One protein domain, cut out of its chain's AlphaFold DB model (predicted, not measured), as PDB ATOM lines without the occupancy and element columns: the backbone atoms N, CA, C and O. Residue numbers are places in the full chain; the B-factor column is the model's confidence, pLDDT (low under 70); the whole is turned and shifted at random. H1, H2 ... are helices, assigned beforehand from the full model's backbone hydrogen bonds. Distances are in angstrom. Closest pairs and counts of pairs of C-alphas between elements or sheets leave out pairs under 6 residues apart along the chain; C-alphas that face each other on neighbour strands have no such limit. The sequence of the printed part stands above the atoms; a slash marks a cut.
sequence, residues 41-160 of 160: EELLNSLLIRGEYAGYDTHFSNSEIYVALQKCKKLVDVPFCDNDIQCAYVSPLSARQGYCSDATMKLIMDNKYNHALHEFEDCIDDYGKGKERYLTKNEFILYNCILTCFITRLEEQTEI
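What this domain is: This is residues 41 to 160 of the 160 residues of an uncharacterized protein of [Eubacterium] rectale (UniProt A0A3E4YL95). What is the shape? Five nearly aligned helices make a compact bundle: the longest, H5, forms an up-and-down trio with H3 and H4, each running against the one before, while H2 packs on H5 and H4, and H1 on H2 and H4. What is its make-up? The 120 printed residues hold H1 to H5 in chain order and no named strand: all helix, radius of gyration of the C-alphas 14.0 A, spans 42 by 29 by 25 A.

How they stand to each other: What touches H5, residues 137 to 158? H2, residues 62 to 76, touches it at a shallow tilt of 30 degrees, opposite ways; the closest C-alphas, of Val 76 and Asn 144, are 6.3 A apart. H3, residues 95 to 109, touches it too, the closest C-alphas being those of Ile 108 and Phe 150, 6.1 A apart. What lies beyond? H4, residues 113 to 125, forms a hairpin with H3, the closest C-alphas being Thr 104 and Ala 116, 4.5 A; H1, residues 41 to 47, forms one with H2. Are the backbones in range? Every O i to N i+4 pair is within hydrogen-bond range in H3 and H4, 2 of 3 in H1, 9 of 11 in H2 and 17 of 18 in H5.

Where its parts are: Where does H5 run? From C-alpha 137 at (205.558, 486.989, 464.317) to C-alpha 158 at (228.209, 469.840, 478.950), 32.0 A. How long are H3 and H2? They measure 21.6 A and 21.0 A.

The domain as a whole: Is it cut? The printed part has no cut; the link H3 to H4 is tight, the others long. Where is confidence low? Residues 78 to 90 and 158 to 160 are under 70.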
ATOM      1  N   GLU A  41     212.204 477.567 454.835       95.69
ATOM      2  CA  GLU A  41     213.290 476.855 454.153       95.69
ATOM      3  C   GLU A  41     214.682 477.277 454.653       95.69
ATOM      4  O   GLU A  41     215.500 476.415 454.966       95.69
ATOM      5  N   GLU A  42     214.964 478.579 454.770       94.94
ATOM      6  CA  GLU A  42     216.241 479.060 455.321       94.94
ATOM      7  C   GLU A  42     216.460 478.562 456.753       94.94
ATOM      8  O   GLU A  42     217.569 478.148 457.106       94.94
ATOM      9  N   LEU A  43     215.397 478.562 457.563       95.19
ATOM     10  CA  LEU A  43     215.455 478.095 458.940       95.19
ATOM     11  C   LEU A  43     215.725 476.584 459.012       95.19
ATOM     12  O   LEU A  43     216.640 476.164 459.718       95.19
ATOM     13  N   LEU A  44     215.009 475.772 458.231       97.31
ATOM     14  CA  LEU A  44     215.228 474.324 458.146       97.31
ATOM     15  C   LEU A  44     216.620 473.975 457.620       97.31
ATOM     16  O   LEU A  44     217.329 473.180 458.231       97.31
ATOM     17  N   ASN A  45     217.069 474.619 456.545       97.81
ATOM     18  CA  ASN A  45     218.392 474.365 455.979       97.81
ATOM     19  C   ASN A  45     219.523 474.682 456.971       97.81
ATOM     20  O   ASN A  45     220.588 474.065 456.922       97.81
ATOM     21  N   SER A  46     219.304 475.614 457.905       97.00
ATOM     22  CA  SER A  46     220.275 475.897 458.964       97.00
ATOM     23  C   SER A  46     220.440 474.739 459.962       97.00
ATOM     24  O   SER A  46     221.533 474.580 460.522       97.00
ATOM     25  N   LEU A  47     219.400 473.912 460.127       97.75
ATOM     26  CA  LEU A  47     219.359 472.759 461.028       97.75
ATOM     27  C   LEU A  47     219.978 471.489 460.434       97.75
ATOM     28  O   LEU A  47     220.298 470.588 461.198       97.75
ATOM     29  N   LEU A  48     220.246 471.442 459.124       97.25
ATOM     30  CA  LEU A  48     220.897 470.289 458.495       97.25
ATOM     31  C   LEU A  48     222.218 469.929 459.196       97.25
ATOM     32  O   LEU A  48     223.109 470.776 459.394       97.25
ATOM     33  N   ILE A  49     222.367 468.640 459.496       97.50
ATOM     34  CA  ILE A  49     223.568 468.033 460.067       97.50
ATOM     35  C   ILE A  49     224.086 467.023 459.052       97.50
ATOM     36  O   ILE A  49     223.386 466.099 458.657       97.50
ATOM     37  N   ARG A  50     225.321 467.228 458.580       95.50
ATOM     38  CA  ARG A  50     225.935 466.403 457.518       95.50
ATOM     39  C   ARG A  50     225.082 466.308 456.236       95.50
ATOM     40  O   ARG A  50     225.216 465.356 455.481       95.50
ATOM     41  N   GLY A  51     224.259 467.325 455.970       95.19
ATOM     42  CA  GLY A  51     223.377 467.380 454.798       95.19
ATOM     43  C   GLY A  51     222.034 466.669 454.977       95.19
ATOM     44  O   GLY A  51     221.282 466.583 454.012       95.19
ATOM     45  N   GLU A  52     221.720 466.200 456.186       96.06
ATOM     46  CA  GLU A  52     220.501 465.452 456.493       96.06
ATOM     47  C   GLU A  52     219.664 466.158 457.568       96.06
ATOM     48  O   GLU A  52     220.200 466.860 458.431       96.06
ATOM     49  N   TYR A  53     218.346 465.962 457.484       94.94
ATOM     50  CA  TYR A  53     217.384 466.305 458.533       94.94
ATOM     51  C   TYR A  53     217.322 465.187 459.573       94.94
ATOM     52  O   TYR A  53     217.649 464.035 459.271       94.94
ATOM     53  N   ALA A  54     216.876 465.508 460.783       93.81
ATOM     54  CA  ALA A  54     216.627 464.502 461.796       93.81
ATOM     55  C   ALA A  54     215.427 463.633 461.401       93.81
ATOM     56  O   ALA A  54     214.331 464.108 461.113       93.81
ATOM     57  N   GLY A  55     215.641 462.325 461.411       89.44
ATOM     58  CA  GLY A  55     214.613 461.299 461.332       89.44
ATOM     59  C   GLY A  55     214.739 460.304 462.483       89.44
ATOM     60  O   GLY A  55     215.714 460.316 463.237       89.44
ATOM     61  N   TYR A  56     213.771 459.397 462.599       77.88
ATOM     62  CA  TYR A  56     213.739 458.401 463.678       77.88
ATOM     63  C   TYR A  56     214.973 457.481 463.716       77.88
ATOM     64  O   TYR A  56     215.399 457.084 464.799       77.88
ATOM     65  N   ASP A  57     215.580 457.200 462.560       82.50
ATOM     66  CA  ASP A  57     216.765 456.336 462.456       82.50
ATOM     67  C   ASP A  57     218.092 457.116 462.441       82.50
ATOM     68  O   ASP A  57     219.170 456.527 462.549       82.50
ATOM     69  N   THR A  58     218.047 458.447 462.319       80.44
ATOM     70  CA  THR A  58     219.264 459.268 462.347       80.44
ATOM     71  C   THR A  58     219.728 459.461 463.783       80.44
ATOM     72  O   THR A  58     218.919 459.697 464.679       80.44
ATOM     73  N   HIS A  59     221.036 459.361 464.017       90.06
ATOM     74  CA  HIS A  59     221.642 459.661 465.312       90.06
ATOM     75  C   HIS A  59     222.783 460.659 465.123       90.06
ATOM     76  O   HIS A  59     223.879 460.324 464.658       90.06
ATOM     77  N   PHE A  60     222.503 461.902 465.491       95.81
ATOM     78  CA  PHE A  60     223.475 462.972 465.620       95.81
ATOM     79  C   PHE A  60     223.959 463.060 467.065       95.81
ATOM     80  O   PHE A  60     223.214 462.797 468.016       95.81
ATOM     81  N   SER A  61     225.221 463.435 467.232       96.12
ATOM     82  CA  SER A  61     225.774 463.750 468.545       96.12
ATOM     83  C   SER A  61     225.163 465.039 469.103       96.12
ATOM     84  O   SER A  61     224.786 465.942 468.353       96.12
ATOM     85  N   ASN A  62     225.132 465.168 470.432       96.12
ATOM     86  CA  ASN A  62     224.658 466.388 471.097       96.12
ATOM     87  C   ASN A  62     225.412 467.638 470.614       96.12
ATOM     88  O   ASN A  62     224.804 468.689 470.440       96.12
ATOM     89  N   SER A  63     226.715 467.522 470.334       96.19
ATOM     90  CA  SER A  63     227.524 468.621 469.798       96.19
ATOM     91  C   SER A  63     227.123 469.017 468.374       96.19
ATOM     92  O   SER A  63     227.069 470.207 468.069       96.19
ATOM     93  N   GLU A  64     226.809 468.053 467.501       97.44
ATOM     94  CA  GLU A  64     226.294 468.346 466.155       97.44
ATOM     95  C   GLU A  64     224.940 469.063 466.229       97.44
ATOM     96  O   GLU A  64     224.748 470.081 465.559       97.44
ATOM     97  N   ILE A  65     224.038 468.580 467.092       97.94
ATOM     98  CA  ILE A  65     222.730 469.201 467.341       97.94
ATOM     99  C   ILE A  65     222.914 470.626 467.866       97.94
ATOM    100  O   ILE A  65     222.330 471.561 467.325       97.94
ATOM    101  N   TYR A  66     223.778 470.829 468.860       98.06
ATOM    102  CA  TYR A  66     224.061 472.151 469.419       98.06
ATOM    103  C   TYR A  66     224.526 473.149 468.348       98.06
ATOM    104  O   TYR A  66     223.998 474.258 468.245       98.06
ATOM    105  N   VAL A  67     225.471 472.747 467.492       97.56
ATOM    106  CA  VAL A  67     225.964 473.592 466.394       97.56
ATOM    107  C   VAL A  67     224.853 473.903 465.383       97.56
ATOM    108  O   VAL A  67     224.776 475.031 464.888       97.56
ATOM    109  N   ALA A  68     223.977 472.940 465.081       98.12
ATOM    110  CA  ALA A  68     222.806 473.149 464.230       98.12
ATOM    111  C   ALA A  68     221.844 474.194 464.814       98.12
ATOM    112  O   ALA A  68     221.506 475.176 464.145       98.12
ATOM    113  N   LEU A  69     221.488 474.046 466.090       98.12
ATOM    114  CA  LEU A  69     220.608 474.967 466.806       98.12
ATOM    115  C   LEU A  69     221.194 476.381 466.876       98.12
ATOM    116  O   LEU A  69     220.470 477.347 466.668       98.12
ATOM    117  N   GLN A  70     222.504 476.528 467.089       97.12
ATOM    118  CA  GLN A  70     223.176 477.834 467.096       97.12
ATOM    119  C   GLN A  70     223.122 478.539 465.730       97.12
ATOM    120  O   GLN A  70     222.919 479.755 465.664       97.12
ATOM    121  N   LYS A  71     223.273 477.798 464.619       96.31
ATOM    122  CA  LYS A  71     223.077 478.355 463.266       96.31
ATOM    123  C   LYS A  71     221.641 478.857 463.089       96.31
ATOM    124  O   LYS A  71     221.447 479.971 462.613       96.31
ATOM    125  N   CYS A  72     220.669 478.059 463.523       96.44
ATOM    126  CA  CYS A  72     219.247 478.388 463.462       96.44
ATOM    127  C   CYS A  72     218.894 479.604 464.331       96.44
ATOM    128  O   CYS A  72     218.257 480.546 463.855       96.44
ATOM    129  N   LYS A  73     219.410 479.661 465.566       94.81
ATOM    130  CA  LYS A  73     219.214 480.778 466.496       94.81
ATOM    131  C   LYS A  73     219.637 482.103 465.878       94.81
ATOM    132  O   LYS A  73     218.878 483.052 465.969       94.81
ATOM    133  N   LYS A  74     220.772 482.170 465.175       91.50
ATOM    134  CA  LYS A  74     221.235 483.408 464.514       91.50
ATOM    135  C   LYS A  74     220.261 483.970 463.475       91.50
ATOM    136  O   LYS A  74     220.297 485.168 463.222       91.50
ATOM    137  N   LEU A  75     219.412 483.135 462.871       90.00
ATOM    138  CA  LEU A  75     218.400 483.585 461.910       90.00
ATOM    139  C   LEU A  75     217.170 484.189 462.601       90.00
ATOM    140  O   LEU A  75     216.506 485.045 462.024       90.00
ATOM    141  N   VAL A  76     216.869 483.764 463.830       86.44
ATOM    142  CA  VAL A  76     215.708 484.241 464.602       86.44
ATOM    143  C   VAL A  76     216.072 485.216 465.722       86.44
ATOM    144  O   VAL A  76     215.190 485.875 466.265       86.44
ATOM    145  N   ASP A  77     217.357 485.337 466.058       77.88
ATOM    146  CA  ASP A  77     217.910 486.250 467.063       77.88
ATOM    147  C   ASP A  77     218.107 487.654 466.495       77.88
ATOM    148  O   ASP A  77     219.197 488.226 466.515       77.88
ATOM    149  N   VAL A  78     217.040 488.195 465.920       67.25
ATOM    150  CA  VAL A  78     217.030 489.568 465.437       67.25
ATOM    151  C   VAL A  78     216.276 490.415 466.459       67.25
ATOM    152  O   VAL A  78     215.159 490.055 466.828       67.25
ATOM    153  N   PRO A  79     216.850 491.520 466.963       56.09
ATOM    154  CA  PRO A  79     216.129 492.403 467.865       56.09
ATOM    155  C   PRO A  79     214.921 492.986 467.129       56.09
ATOM    156  O   PRO A  79     215.069 493.691 466.133       56.09
ATOM    157  N   PHE A  80     213.724 492.670 467.615       60.16
ATOM    158  CA  PHE A  80     212.479 493.230 467.105       60.16
ATOM    159  C   PHE A  80     212.025 494.350 468.049       60.16
ATOM    160  O   PHE A  80     211.714 494.076 469.208       60.16
ATOM    161  N   CYS A  81     211.910 495.599 467.584       50.47
ATOM    162  CA  CYS A  81     210.905 496.490 468.166       50.47
ATOM    163  C   CYS A  81     209.526 496.128 467.605       50.47
ATOM    164  O   CYS A  81     209.400 495.717 466.451       50.47
ATOM    165  N   ASP A  82     208.463 496.371 468.379       53.47
ATOM    166  CA  ASP A  82     207.080 496.224 467.898       53.47
ATOM    167  C   ASP A  82     206.793 497.031 466.614       53.47
ATOM    168  O   ASP A  82     205.877 496.692 465.869       53.47
ATOM    169  N   ASN A  83     207.618 498.045 466.328       52.72
ATOM    170  CA  ASN A  83     207.558 498.883 465.128       52.72
ATOM    171  C   ASN A  83     208.446 498.401 463.959       52.72
ATOM    172  O   ASN A  83     208.237 498.850 462.833       52.72
ATOM    173  N   ASP A  84     209.419 497.510 464.192       49.69
ATOM    174  CA  ASP A  84     210.402 497.079 463.175       49.69
ATOM    175  C   ASP A  84     209.878 495.968 462.274       49.69
ATOM    176  O   ASP A  84     210.440 495.676 461.214       49.69
ATOM    177  N   ILE A  85     208.764 495.358 462.664       50.41
ATOM    178  CA  ILE A  85     208.094 494.398 461.817       50.41
ATOM    179  C   ILE A  85     206.902 495.064 461.154       50.41
ATOM    180  O   ILE A  85     205.812 495.148 461.706       50.41
ATOM    181  N   GLN A  86     207.043 495.300 459.852       47.44
ATOM    182  CA  GLN A  86     205.910 495.088 458.953       47.44
ATOM    183  C   GLN A  86     205.541 493.594 458.841       47.44
ATOM    184  O   GLN A  86     205.048 493.139 457.815       47.44
ATOM    185  N   CYS A  87     205.706 492.813 459.915       46.97
ATOM    186  CA  CYS A  87     204.951 491.590 460.136       46.97
ATOM    187  C   CYS A  87     203.569 492.002 460.647       46.97
ATOM    188  O   CYS A  87     203.141 491.689 461.751       46.97
ATOM    189  N   ALA A  88     202.847 492.726 459.794       45.78
ATOM    190  CA  ALA A  88     201.411 492.895 459.927       45.78
ATOM    191  C   ALA A  88     200.675 491.554 459.716       45.78
ATOM    192  O   ALA A  88     199.461 491.480 459.887       45.78
ATOM    193  N   TYR A  89     201.398 490.489 459.345       57.84
ATOM    194  CA  TYR A  89     200.867 489.143 459.193       57.84
ATOM    195  C   TYR A  89     201.061 488.327 460.475       57.84
ATOM    196  O   TYR A  89     201.914 487.443 460.576       57.84
ATOM    197  N   VAL A  90     200.248 488.649 461.479       65.25
ATOM    198  CA  VAL A  90     200.020 487.768 462.625       65.25
ATOM    199  C   VAL A  90     199.034 486.696 462.167       65.25
ATOM    200  O   VAL A  90     197.836 486.950 462.070       65.25
ATOM    201  N   SER A  91     199.544 485.510 461.845       76.19
ATOM    202  CA  SER A  91     198.707 484.326 461.655       76.19
ATOM    203  C   SER A  91     198.695 483.515 462.946       76.19
ATOM    204  O   SER A  91     199.746 483.383 463.582       76.19
ATOM    205  N   PRO A  92     197.550 482.946 463.353       86.94
ATOM    206  CA  PRO A  92     197.547 481.876 464.338       86.94
ATOM    207  C   PRO A  92     198.504 480.762 463.907       86.94
ATOM    208  O   PRO A  92     198.629 480.478 462.711       86.94
ATOM    209  N   LEU A  93     199.153 480.145 464.892       91.81
ATOM    210  CA  LEU A  93     199.898 478.909 464.685       91.81
ATOM    211  C   LEU A  93     198.931 477.808 464.240       91.81
ATOM    212  O   LEU A  93     197.770 477.771 464.668       91.81
ATOM    213  N   SER A  94     199.403 476.912 463.383       93.81
ATOM    214  CA  SER A  94     198.626 475.749 462.978       93.81
ATOM    215  C   SER A  94     198.471 474.760 464.143       93.81
ATOM    216  O   SER A  94     199.250 474.746 465.099       93.81
ATOM    217  N   ALA A  95     197.480 473.869 464.054       94.50
ATOM    218  CA  ALA A  95     197.345 472.778 465.020       94.50
ATOM    219  C   ALA A  95     198.568 471.839 465.013       94.50
ATOM    220  O   ALA A  95     198.913 471.282 466.054       94.50
ATOM    221  N   ARG A  96     199.241 471.686 463.859       95.19
ATOM    222  CA  ARG A  96     200.495 470.926 463.760       95.19
ATOM    223  C   ARG A  96     201.568 471.593 464.590       95.19
ATOM    224  O   ARG A  96     202.159 470.911 465.411       95.19
ATOM    225  N   GLN A  97     201.737 472.901 464.411       96.75
ATOM    226  CA  GLN A  97     202.709 473.709 465.140       96.75
ATOM    227  C   GLN A  97     202.518 473.615 466.653       96.75
ATOM    228  O   GLN A  97     203.491 473.432 467.370       96.75
ATOM    229  N   GLY A  98     201.272 473.652 467.135       95.88
ATOM    230  CA  GLY A  98     200.991 473.424 468.556       95.88
ATOM    231  C   GLY A  98     201.383 472.018 469.033       95.88
ATOM    232  O   GLY A  98     201.993 471.867 470.086       95.88
ATOM    233  N   TYR A  99     201.078 470.980 468.248       96.88
ATOM    234  CA  TYR A  99     201.408 469.600 468.613       96.88
ATOM    235  C   TYR A  99     202.919 469.337 468.645       96.88
ATOM    236  O   TYR A  99     203.428 468.805 469.631       96.88
ATOM    237  N   CYS A 100     203.642 469.710 467.585       97.38
ATOM    238  CA  CYS A 100     205.088 469.499 467.523       97.38
ATOM    239  C   CYS A 100     205.824 470.349 468.548       97.38
ATOM    240  O   CYS A 100     206.761 469.847 469.147       97.38
ATOM    241  N   SER A 101     205.390 471.584 468.833       97.81
ATOM    242  CA  SER A 101     206.056 472.386 469.861       97.81
ATOM    243  C   SER A 101     205.969 471.725 471.231       97.81
ATOM    244  O   SER A 101     206.969 471.663 471.946       97.81
ATOM    245  N   ASP A 102     204.806 471.173 471.578       98.06
ATOM    246  CA  ASP A 102     204.616 470.451 472.835       98.06
ATOM    247  C   ASP A 102     205.462 469.169 472.876       98.06
ATOM    248  O   ASP A 102     206.129 468.887 473.878       98.06
ATOM    249  N   ALA A 103     205.480 468.408 471.776       98.06
ATOM    250  CA  ALA A 103     206.288 467.197 471.648       98.06
ATOM    251  C   ALA A 103     207.790 467.503 471.761       98.06
ATOM    252  O   ALA A 103     208.479 466.887 472.578       98.06
ATOM    253  N   THR A 104     208.283 468.496 471.018       98.44
ATOM    254  CA  THR A 104     209.659 468.992 471.078       98.44
ATOM    255  C   THR A 104     210.040 469.358 472.505       98.44
ATOM    256  O   THR A 104     211.034 468.847 473.014       98.44
ATOM    257  N   MET A 105     209.243 470.189 473.188       98.31
ATOM    258  CA  MET A 105     209.548 470.622 474.556       98.31
ATOM    259  C   MET A 105     209.631 469.442 475.523       98.31
ATOM    260  O   MET A 105     210.576 469.355 476.309       98.31
ATOM    261  N   LYS A 106     208.697 468.490 475.441       98.25
ATOM    262  CA  LYS A 106     208.739 467.273 476.261       98.25
ATOM    263  C   LYS A 106     210.007 466.457 476.005       98.25
ATOM    264  O   LYS A 106     210.660 466.019 476.948       98.25
ATOM    265  N   LEU A 107     210.380 466.273 474.741       97.88
ATOM    266  CA  LEU A 107     211.563 465.506 474.353       97.88
ATOM    267  C   LEU A 107     212.868 466.191 474.780       97.88
ATOM    268  O   LEU A 107     213.791 465.498 475.206       97.88
ATOM    269  N   ILE A 108     212.933 467.525 474.733       97.81
ATOM    270  CA  ILE A 108     214.046 468.305 475.296       97.81
ATOM    271  C   ILE A 108     214.170 468.024 476.798       97.81
ATOM    272  O   ILE A 108     215.267 467.741 477.282       97.81
ATOM    273  N   MET A 109     213.056 468.067 477.538       96.44
ATOM    274  CA  MET A 109     213.061 467.818 478.984       96.44
ATOM    275  C   MET A 109     213.482 466.391 479.334       96.44
ATOM    276  O   MET A 109     214.225 466.208 480.297       96.44
ATOM    277  N   ASP A 110     213.101 465.415 478.512       96.56
ATOM    278  CA  ASP A 110     213.489 464.006 478.643       96.56
ATOM    279  C   ASP A 110     214.916 463.707 478.126       96.56
ATOM    280  O   ASP A 110     215.320 462.544 478.079       96.56
ATOM    281  N   ASN A 111     215.686 464.722 477.711       95.00
ATOM    282  CA  ASN A 111     217.018 464.595 477.100       95.00
ATOM    283  C   ASN A 111     217.047 463.733 475.814       95.00
ATOM    284  O   ASN A 111     218.070 463.151 475.453       95.00
ATOM    285  N   LYS A 112     215.923 463.633 475.097       95.94
ATOM    286  CA  LYS A 112     215.776 462.879 473.841       95.94
ATOM    287  C   LYS A 112     216.024 463.783 472.633       95.94
ATOM    288  O   LYS A 112     215.130 464.008 471.820       95.94
ATOM    289  N   TYR A 113     217.242 464.304 472.507       96.56
ATOM    290  CA  TYR A 113     217.531 465.427 471.607       96.56
ATOM    291  C   TYR A 113     217.381 465.141 470.110       96.56
ATOM    292  O   TYR A 113     216.901 466.007 469.392       96.56
ATOM    293  N   ASN A 114     217.708 463.941 469.628       96.88
ATOM    294  CA  ASN A 114     217.478 463.603 468.216       96.88
ATOM    295  C   ASN A 114     215.982 463.658 467.859       96.88
ATOM    296  O   ASN A 114     215.600 464.268 466.865       96.88
ATOM    297  N   HIS A 115     215.125 463.109 468.723       97.06
ATOM    298  CA  HIS A 115     213.677 463.189 468.537       97.06
ATOM    299  C   HIS A 115     213.161 464.623 468.704       97.06
ATOM    300  O   HIS A 115     212.293 465.047 467.953       97.06
ATOM    301  N   ALA A 116     213.698 465.382 469.665       97.88
ATOM    302  CA  ALA A 116     213.341 466.788 469.828       97.88
ATOM    303  C   ALA A 116     213.664 467.613 468.575       97.88
ATOM    304  O   ALA A 116     212.852 468.445 468.179       97.88
ATOM    305  N   LEU A 117     214.826 467.375 467.954       98.19
ATOM    306  CA  LEU A 117     215.230 468.028 466.711       98.19
ATOM    307  C   LEU A 117     214.283 467.665 465.565       98.19
ATOM    308  O   LEU A 117     213.806 468.569 464.892       98.19
ATOM    309  N   HIS A 118     213.944 466.383 465.412       97.56
ATOM    310  CA  HIS A 118     212.979 465.930 464.408       97.56
ATOM    311  C   HIS A 118     211.612 466.618 464.561       97.56
ATOM    312  O   HIS A 118     211.109 467.221 463.618       97.56
ATOM    313  N   GLU A 119     211.039 466.611 465.769       98.00
ATOM    314  CA  GLU A 119     209.756 467.283 466.020       98.00
ATOM    315  C   GLU A 119     209.858 468.799 465.790       98.00
ATOM    316  O   GLU A 119     208.916 469.422 465.304       98.00
ATOM    317  N   PHE A 120     211.011 469.408 466.091       98.19
ATOM    318  CA  PHE A 120     211.216 470.834 465.859       98.19
ATOM    319  C   PHE A 120     211.271 471.171 464.363       98.19
ATOM    320  O   PHE A 120     210.649 472.145 463.935       98.19
ATOM    321  N   GLU A 121     211.962 470.358 463.564       97.69
ATOM    322  CA  GLU A 121     211.993 470.477 462.105       97.69
ATOM    323  C   GLU A 121     210.586 470.325 461.515       97.69
ATOM    324  O   GLU A 121     210.149 471.178 460.743       97.69
ATOM    325  N   ASP A 122     209.815 469.335 461.964       96.50
ATOM    326  CA  ASP A 122     208.410 469.157 461.580       96.50
ATOM    327  C   ASP A 122     207.531 470.360 461.957       96.50
ATOM    328  O   ASP A 122     206.540 470.671 461.284       96.50
ATOM    329  N   CYS A 123     207.904 471.066 463.022       97.12
ATOM    330  CA  CYS A 123     207.251 472.289 463.459       97.12
ATOM    331  C   CYS A 123     207.501 473.483 462.558       97.12
ATOM    332  O   CYS A 123     206.627 474.345 462.414       97.12
ATOM    333  N   ILE A 124     208.681 473.544 461.954       97.00
ATOM    334  CA  ILE A 124     209.018 474.553 460.954       97.00
ATOM    335  C   ILE A 124     208.427 474.164 459.597       97.00
ATOM    336  O   ILE A 124     207.943 475.031 458.875       97.00
ATOM    337  N   ASP A 125     208.422 472.875 459.258       96.31
ATOM    338  CA  ASP A 125     207.897 472.361 457.992       96.31
ATOM    339  C   ASP A 125     206.372 472.517 457.874       96.31
ATOM    340  O   ASP A 125     205.884 472.839 456.791       96.31
ATOM    341  N   ASP A 126     205.620 472.360 458.972       95.56
ATOM    342  CA  ASP A 126     204.168 472.606 459.048       95.56
ATOM    343  C   ASP A 126     203.380 471.916 457.910       95.56
ATOM    344  O   ASP A 126     202.705 472.554 457.096       95.56
ATOM    345  N   TYR A 127     203.504 470.586 457.819       90.50
ATOM    346  CA  TYR A 127     202.952 469.764 456.726       90.50
ATOM    347  C   TYR A 127     203.417 470.207 455.326       90.50
ATOM    348  O   TYR A 127     202.617 470.294 454.389       90.50
ATOM    349  N   GLY A 128     204.702 470.526 455.182       90.69
ATOM    350  CA  GLY A 128     205.335 470.986 453.948       90.69
ATOM    351  C   GLY A 128     205.027 472.432 453.560       90.69
ATOM    352  O   GLY A 128     205.569 472.921 452.571       90.69
ATOM    353  N   LYS A 129     204.168 473.139 454.302       90.38
ATOM    354  CA  LYS A 129     203.723 474.499 453.953       90.38
ATOM    355  C   LYS A 129     204.615 475.592 454.521       90.38
ATOM    356  O   LYS A 129     204.600 476.711 454.014       90.38
ATOM    357  N   GLY A 130     205.339 475.305 455.597       89.00
ATOM    358  CA  GLY A 130     206.209 476.259 456.275       89.00
ATOM    359  C   GLY A 130     207.440 476.626 455.449       89.00
ATOM    360  O   GLY A 130     207.833 477.790 455.432       89.00
ATOM    361  N   LYS A 131     207.980 475.675 454.674       91.31
ATOM    362  CA  LYS A 131     209.146 475.884 453.795       91.31
ATOM    363  C   LYS A 131     208.974 477.060 452.835       91.31
ATOM    364  O   LYS A 131     209.845 477.919 452.750       91.31
ATOM    365  N   GLU A 132     207.836 477.114 452.150       88.69
ATOM    366  CA  GLU A 132     207.590 478.050 451.045       88.69
ATOM    367  C   GLU A 132     207.215 479.470 451.499       88.69
ATOM    368  O   GLU A 132     207.026 480.360 450.665       88.69
ATOM    369  N   ARG A 133     207.067 479.704 452.811       87.31
ATOM    370  CA  ARG A 133     206.570 480.975 453.347       87.31
ATOM    371  C   ARG A 133     207.555 481.655 454.283       87.31
ATOM    372  O   ARG A 133     208.405 481.038 454.918       87.31
ATOM    373  N   TYR A 134     207.400 482.972 454.369       88.50
ATOM    374  CA  TYR A 134     208.053 483.771 455.394       88.50
ATOM    375  C   TYR A 134     207.471 483.452 456.769       88.50
ATOM    376  O   TYR A 134     206.264 483.228 456.903       88.50
ATOM    377  N   LEU A 135     208.332 483.492 457.780       87.75
ATOM    378  CA  LEU A 135     207.932 483.319 459.167       87.75
ATOM    379  C   LEU A 135     207.032 484.474 459.626       87.75
ATOM    380  O   LEU A 135     207.302 485.656 459.389       87.75
ATOM    381  N   THR A 136     205.953 484.125 460.314       86.69
ATOM    382  CA  THR A 136     205.071 485.061 461.013       86.69
ATOM    383  C   THR A 136     205.658 485.464 462.367       86.69
ATOM    384  O   THR A 136     206.530 484.788 462.914       86.69
ATOM    385  N   LYS A 137     205.142 486.543 462.973       84.00
ATOM    386  CA  LYS A 137     205.558 486.989 464.317       84.00
ATOM    387  C   LYS A 137     205.396 485.872 465.356       84.00
ATOM    388  O   LYS A 137     206.273 485.687 466.193       84.00
ATOM    389  N   ASN A 138     204.301 485.115 465.280       88.00
ATOM    390  CA  ASN A 138     204.028 484.023 466.214       88.00
ATOM    391  C   ASN A 138     205.017 482.864 466.055       88.00
ATOM    392  O   ASN A 138     205.436 482.286 467.051       88.00
ATOM    393  N   GLU A 139     205.430 482.561 464.825       92.06
ATOM    394  CA  GLU A 139     206.448 481.542 464.553       92.06
ATOM    395  C   GLU A 139     207.823 481.974 465.036       92.06
ATOM    396  O   GLU A 139     208.499 481.195 465.698       92.06
ATOM    397  N   PHE A 140     208.211 483.230 464.799       89.50
ATOM    398  CA  PHE A 140     209.446 483.774 465.360       89.50
ATOM    399  C   PHE A 140     209.486 483.626 466.881       89.50
ATOM    400  O   PHE A 140     210.480 483.144 467.418       89.50
ATOM    401  N   ILE A 141     208.406 484.000 467.575       89.50
ATOM    402  CA  ILE A 141     208.318 483.868 469.034       89.50
ATOM    403  C   ILE A 141     208.429 482.397 469.444       89.50
ATOM    404  O   ILE A 141     209.283 482.059 470.263       89.50
ATOM    405  N   LEU A 142     207.609 481.523 468.852       94.38
ATOM    406  CA  LEU A 142     207.581 480.099 469.175       94.38
ATOM    407  C   LEU A 142     208.956 479.449 468.987       94.38
ATOM    408  O   LEU A 142     209.485 478.827 469.907       94.38
ATOM    409  N   TYR A 143     209.547 479.610 467.805       95.44
ATOM    410  CA  TYR A 143     210.813 478.972 467.461       95.44
ATOM    411  C   TYR A 143     211.962 479.530 468.288       95.44
ATOM    412  O   TYR A 143     212.816 478.765 468.724       95.44
ATOM    413  N   ASN A 144     211.960 480.831 468.587       93.12
ATOM    414  CA  ASN A 144     212.962 481.424 469.464       93.12
ATOM    415  C   ASN A 144     212.875 480.873 470.900       93.12
ATOM    416  O   ASN A 144     213.909 480.596 471.511       93.12
ATOM    417  N   CYS A 145     211.664 480.660 471.428       94.94
ATOM    418  CA  CYS A 145     211.464 480.017 472.729       94.94
ATOM    419  C   CYS A 145     211.980 478.570 472.740       94.94
ATOM    420  O   CYS A 145     212.744 478.210 473.636       94.94
ATOM    421  N   ILE A 146     211.613 477.767 471.734       97.62
ATOM    422  CA  ILE A 146     212.069 476.373 471.608       97.62
ATOM    423  C   ILE A 146     213.596 476.314 471.497       97.62
ATOM    424  O   ILE A 146     214.232 475.596 472.264       97.62
ATOM    425  N   LEU A 147     214.191 477.101 470.594       97.31
ATOM    426  CA  LEU A 147     215.640 477.145 470.376       97.31
ATOM    427  C   LEU A 147     216.395 477.505 471.650       97.31
ATOM    428  O   LEU A 147     217.368 476.837 471.983       97.31
ATOM    429  N   THR A 148     215.936 478.532 472.367       96.00
ATOM    430  CA  THR A 148     216.563 478.954 473.625       96.00
ATOM    431  C   THR A 148     216.541 477.816 474.638       96.00
ATOM    432  O   THR A 148     217.581 477.464 475.182       96.00
ATOM    433  N   CYS A 149     215.385 477.175 474.836       96.69
ATOM    434  CA  CYS A 149     215.269 476.059 475.769       96.69
ATOM    435  C   CYS A 149     216.155 474.868 475.373       96.69
ATOM    436  O   CYS A 149     216.839 474.295 476.220       96.69
ATOM    437  N   PHE A 150     216.168 474.515 474.089       97.94
ATOM    438  CA  PHE A 150     216.950 473.397 473.574       97.94
ATOM    439  C   PHE A 150     218.455 473.634 473.775       97.94
ATOM    440  O   PHE A 150     219.154 472.780 474.319       97.94
ATOM    441  N   ILE A 151     218.940 474.818 473.398       97.56
ATOM    442  CA  ILE A 151     220.341 475.223 473.552       97.56
ATOM    443  C   ILE A 151     220.749 475.195 475.027       97.56
ATOM    444  O   ILE A 151     221.720 474.521 475.360       97.56
ATOM    445  N   THR A 152     219.977 475.831 475.913       96.62
ATOM    446  CA  THR A 152     220.283 475.866 477.352       96.62
ATOM    447  C   THR A 152     220.360 474.464 477.952       96.62
ATOM    448  O   THR A 152     221.295 474.157 478.684       96.62
ATOM    449  N   ARG A 153     219.429 473.565 477.603       96.12
ATOM    450  CA  ARG A 153     219.439 472.193 478.136       96.12
ATOM    451  C   ARG A 153     220.641 471.380 477.653       96.12
ATOM    452  O   ARG A 153     221.086 470.503 478.384       96.12
ATOM    453  N   LEU A 154     221.164 471.650 476.455       95.88
ATOM    454  CA  LEU A 154     222.407 471.039 475.970       95.88
ATOM    455  C   LEU A 154     223.641 471.610 476.686       95.88
ATOM    456  O   LEU A 154     224.549 470.852 477.023       95.88
ATOM    457  N   GLU A 155     223.671 472.917 476.952       94.81
ATOM    458  CA  GLU A 155     224.766 473.576 477.684       94.81
ATOM    459  C   GLU A 155     224.895 473.024 479.105       94.81
ATOM    460  O   GLU A 155     225.977 472.589 479.492       94.81
ATOM    461  N   GLU A 156     223.780 472.903 479.828       90.94
ATOM    462  CA  GLU A 156     223.735 472.340 481.187       90.94
ATOM    463  C   GLU A 156     224.274 470.903 481.277       90.94
ATOM    464  O   GLU A 156     224.790 470.503 482.317       90.94
ATOM    465  N   GLN A 157     224.169 470.109 480.207       78.62
ATOM    466  CA  GLN A 157     224.732 468.756 480.178       78.62
ATOM    467  C   GLN A 157     226.234 468.719 479.898       78.62
ATOM    468  O   GLN A 157     226.871 467.706 480.164       78.62
ATOM    469  N   THR A 158     226.787 469.779 479.313       61.28
ATOM    470  CA  THR A 158     228.209 469.840 478.950       61.28
ATOM    471  C   THR A 158     229.069 470.301 480.132       61.28
ATOM    472  O   THR A 158     230.279 470.092 480.136       61.28
ATOM    473  N   GLU A 159     228.445 470.923 481.136       55.53
ATOM    474  CA  GLU A 159     229.081 471.407 482.367       55.53
ATOM    475  C   GLU A 159     229.117 470.361 483.508       55.53
ATOM    476  O   GLU A 159     229.539 470.687 484.619       55.53
ATOM    477  N   ILE A 160     228.714 469.109 483.242       42.97
ATOM    478  CA  ILE A 160     228.732 467.969 484.185       42.97
ATOM    479  C   ILE A 160     229.700 466.896 483.682       42.97
ATOM    480  O   ILE A 160     230.481 466.380 484.516       42.97
TER     481      ILE A 160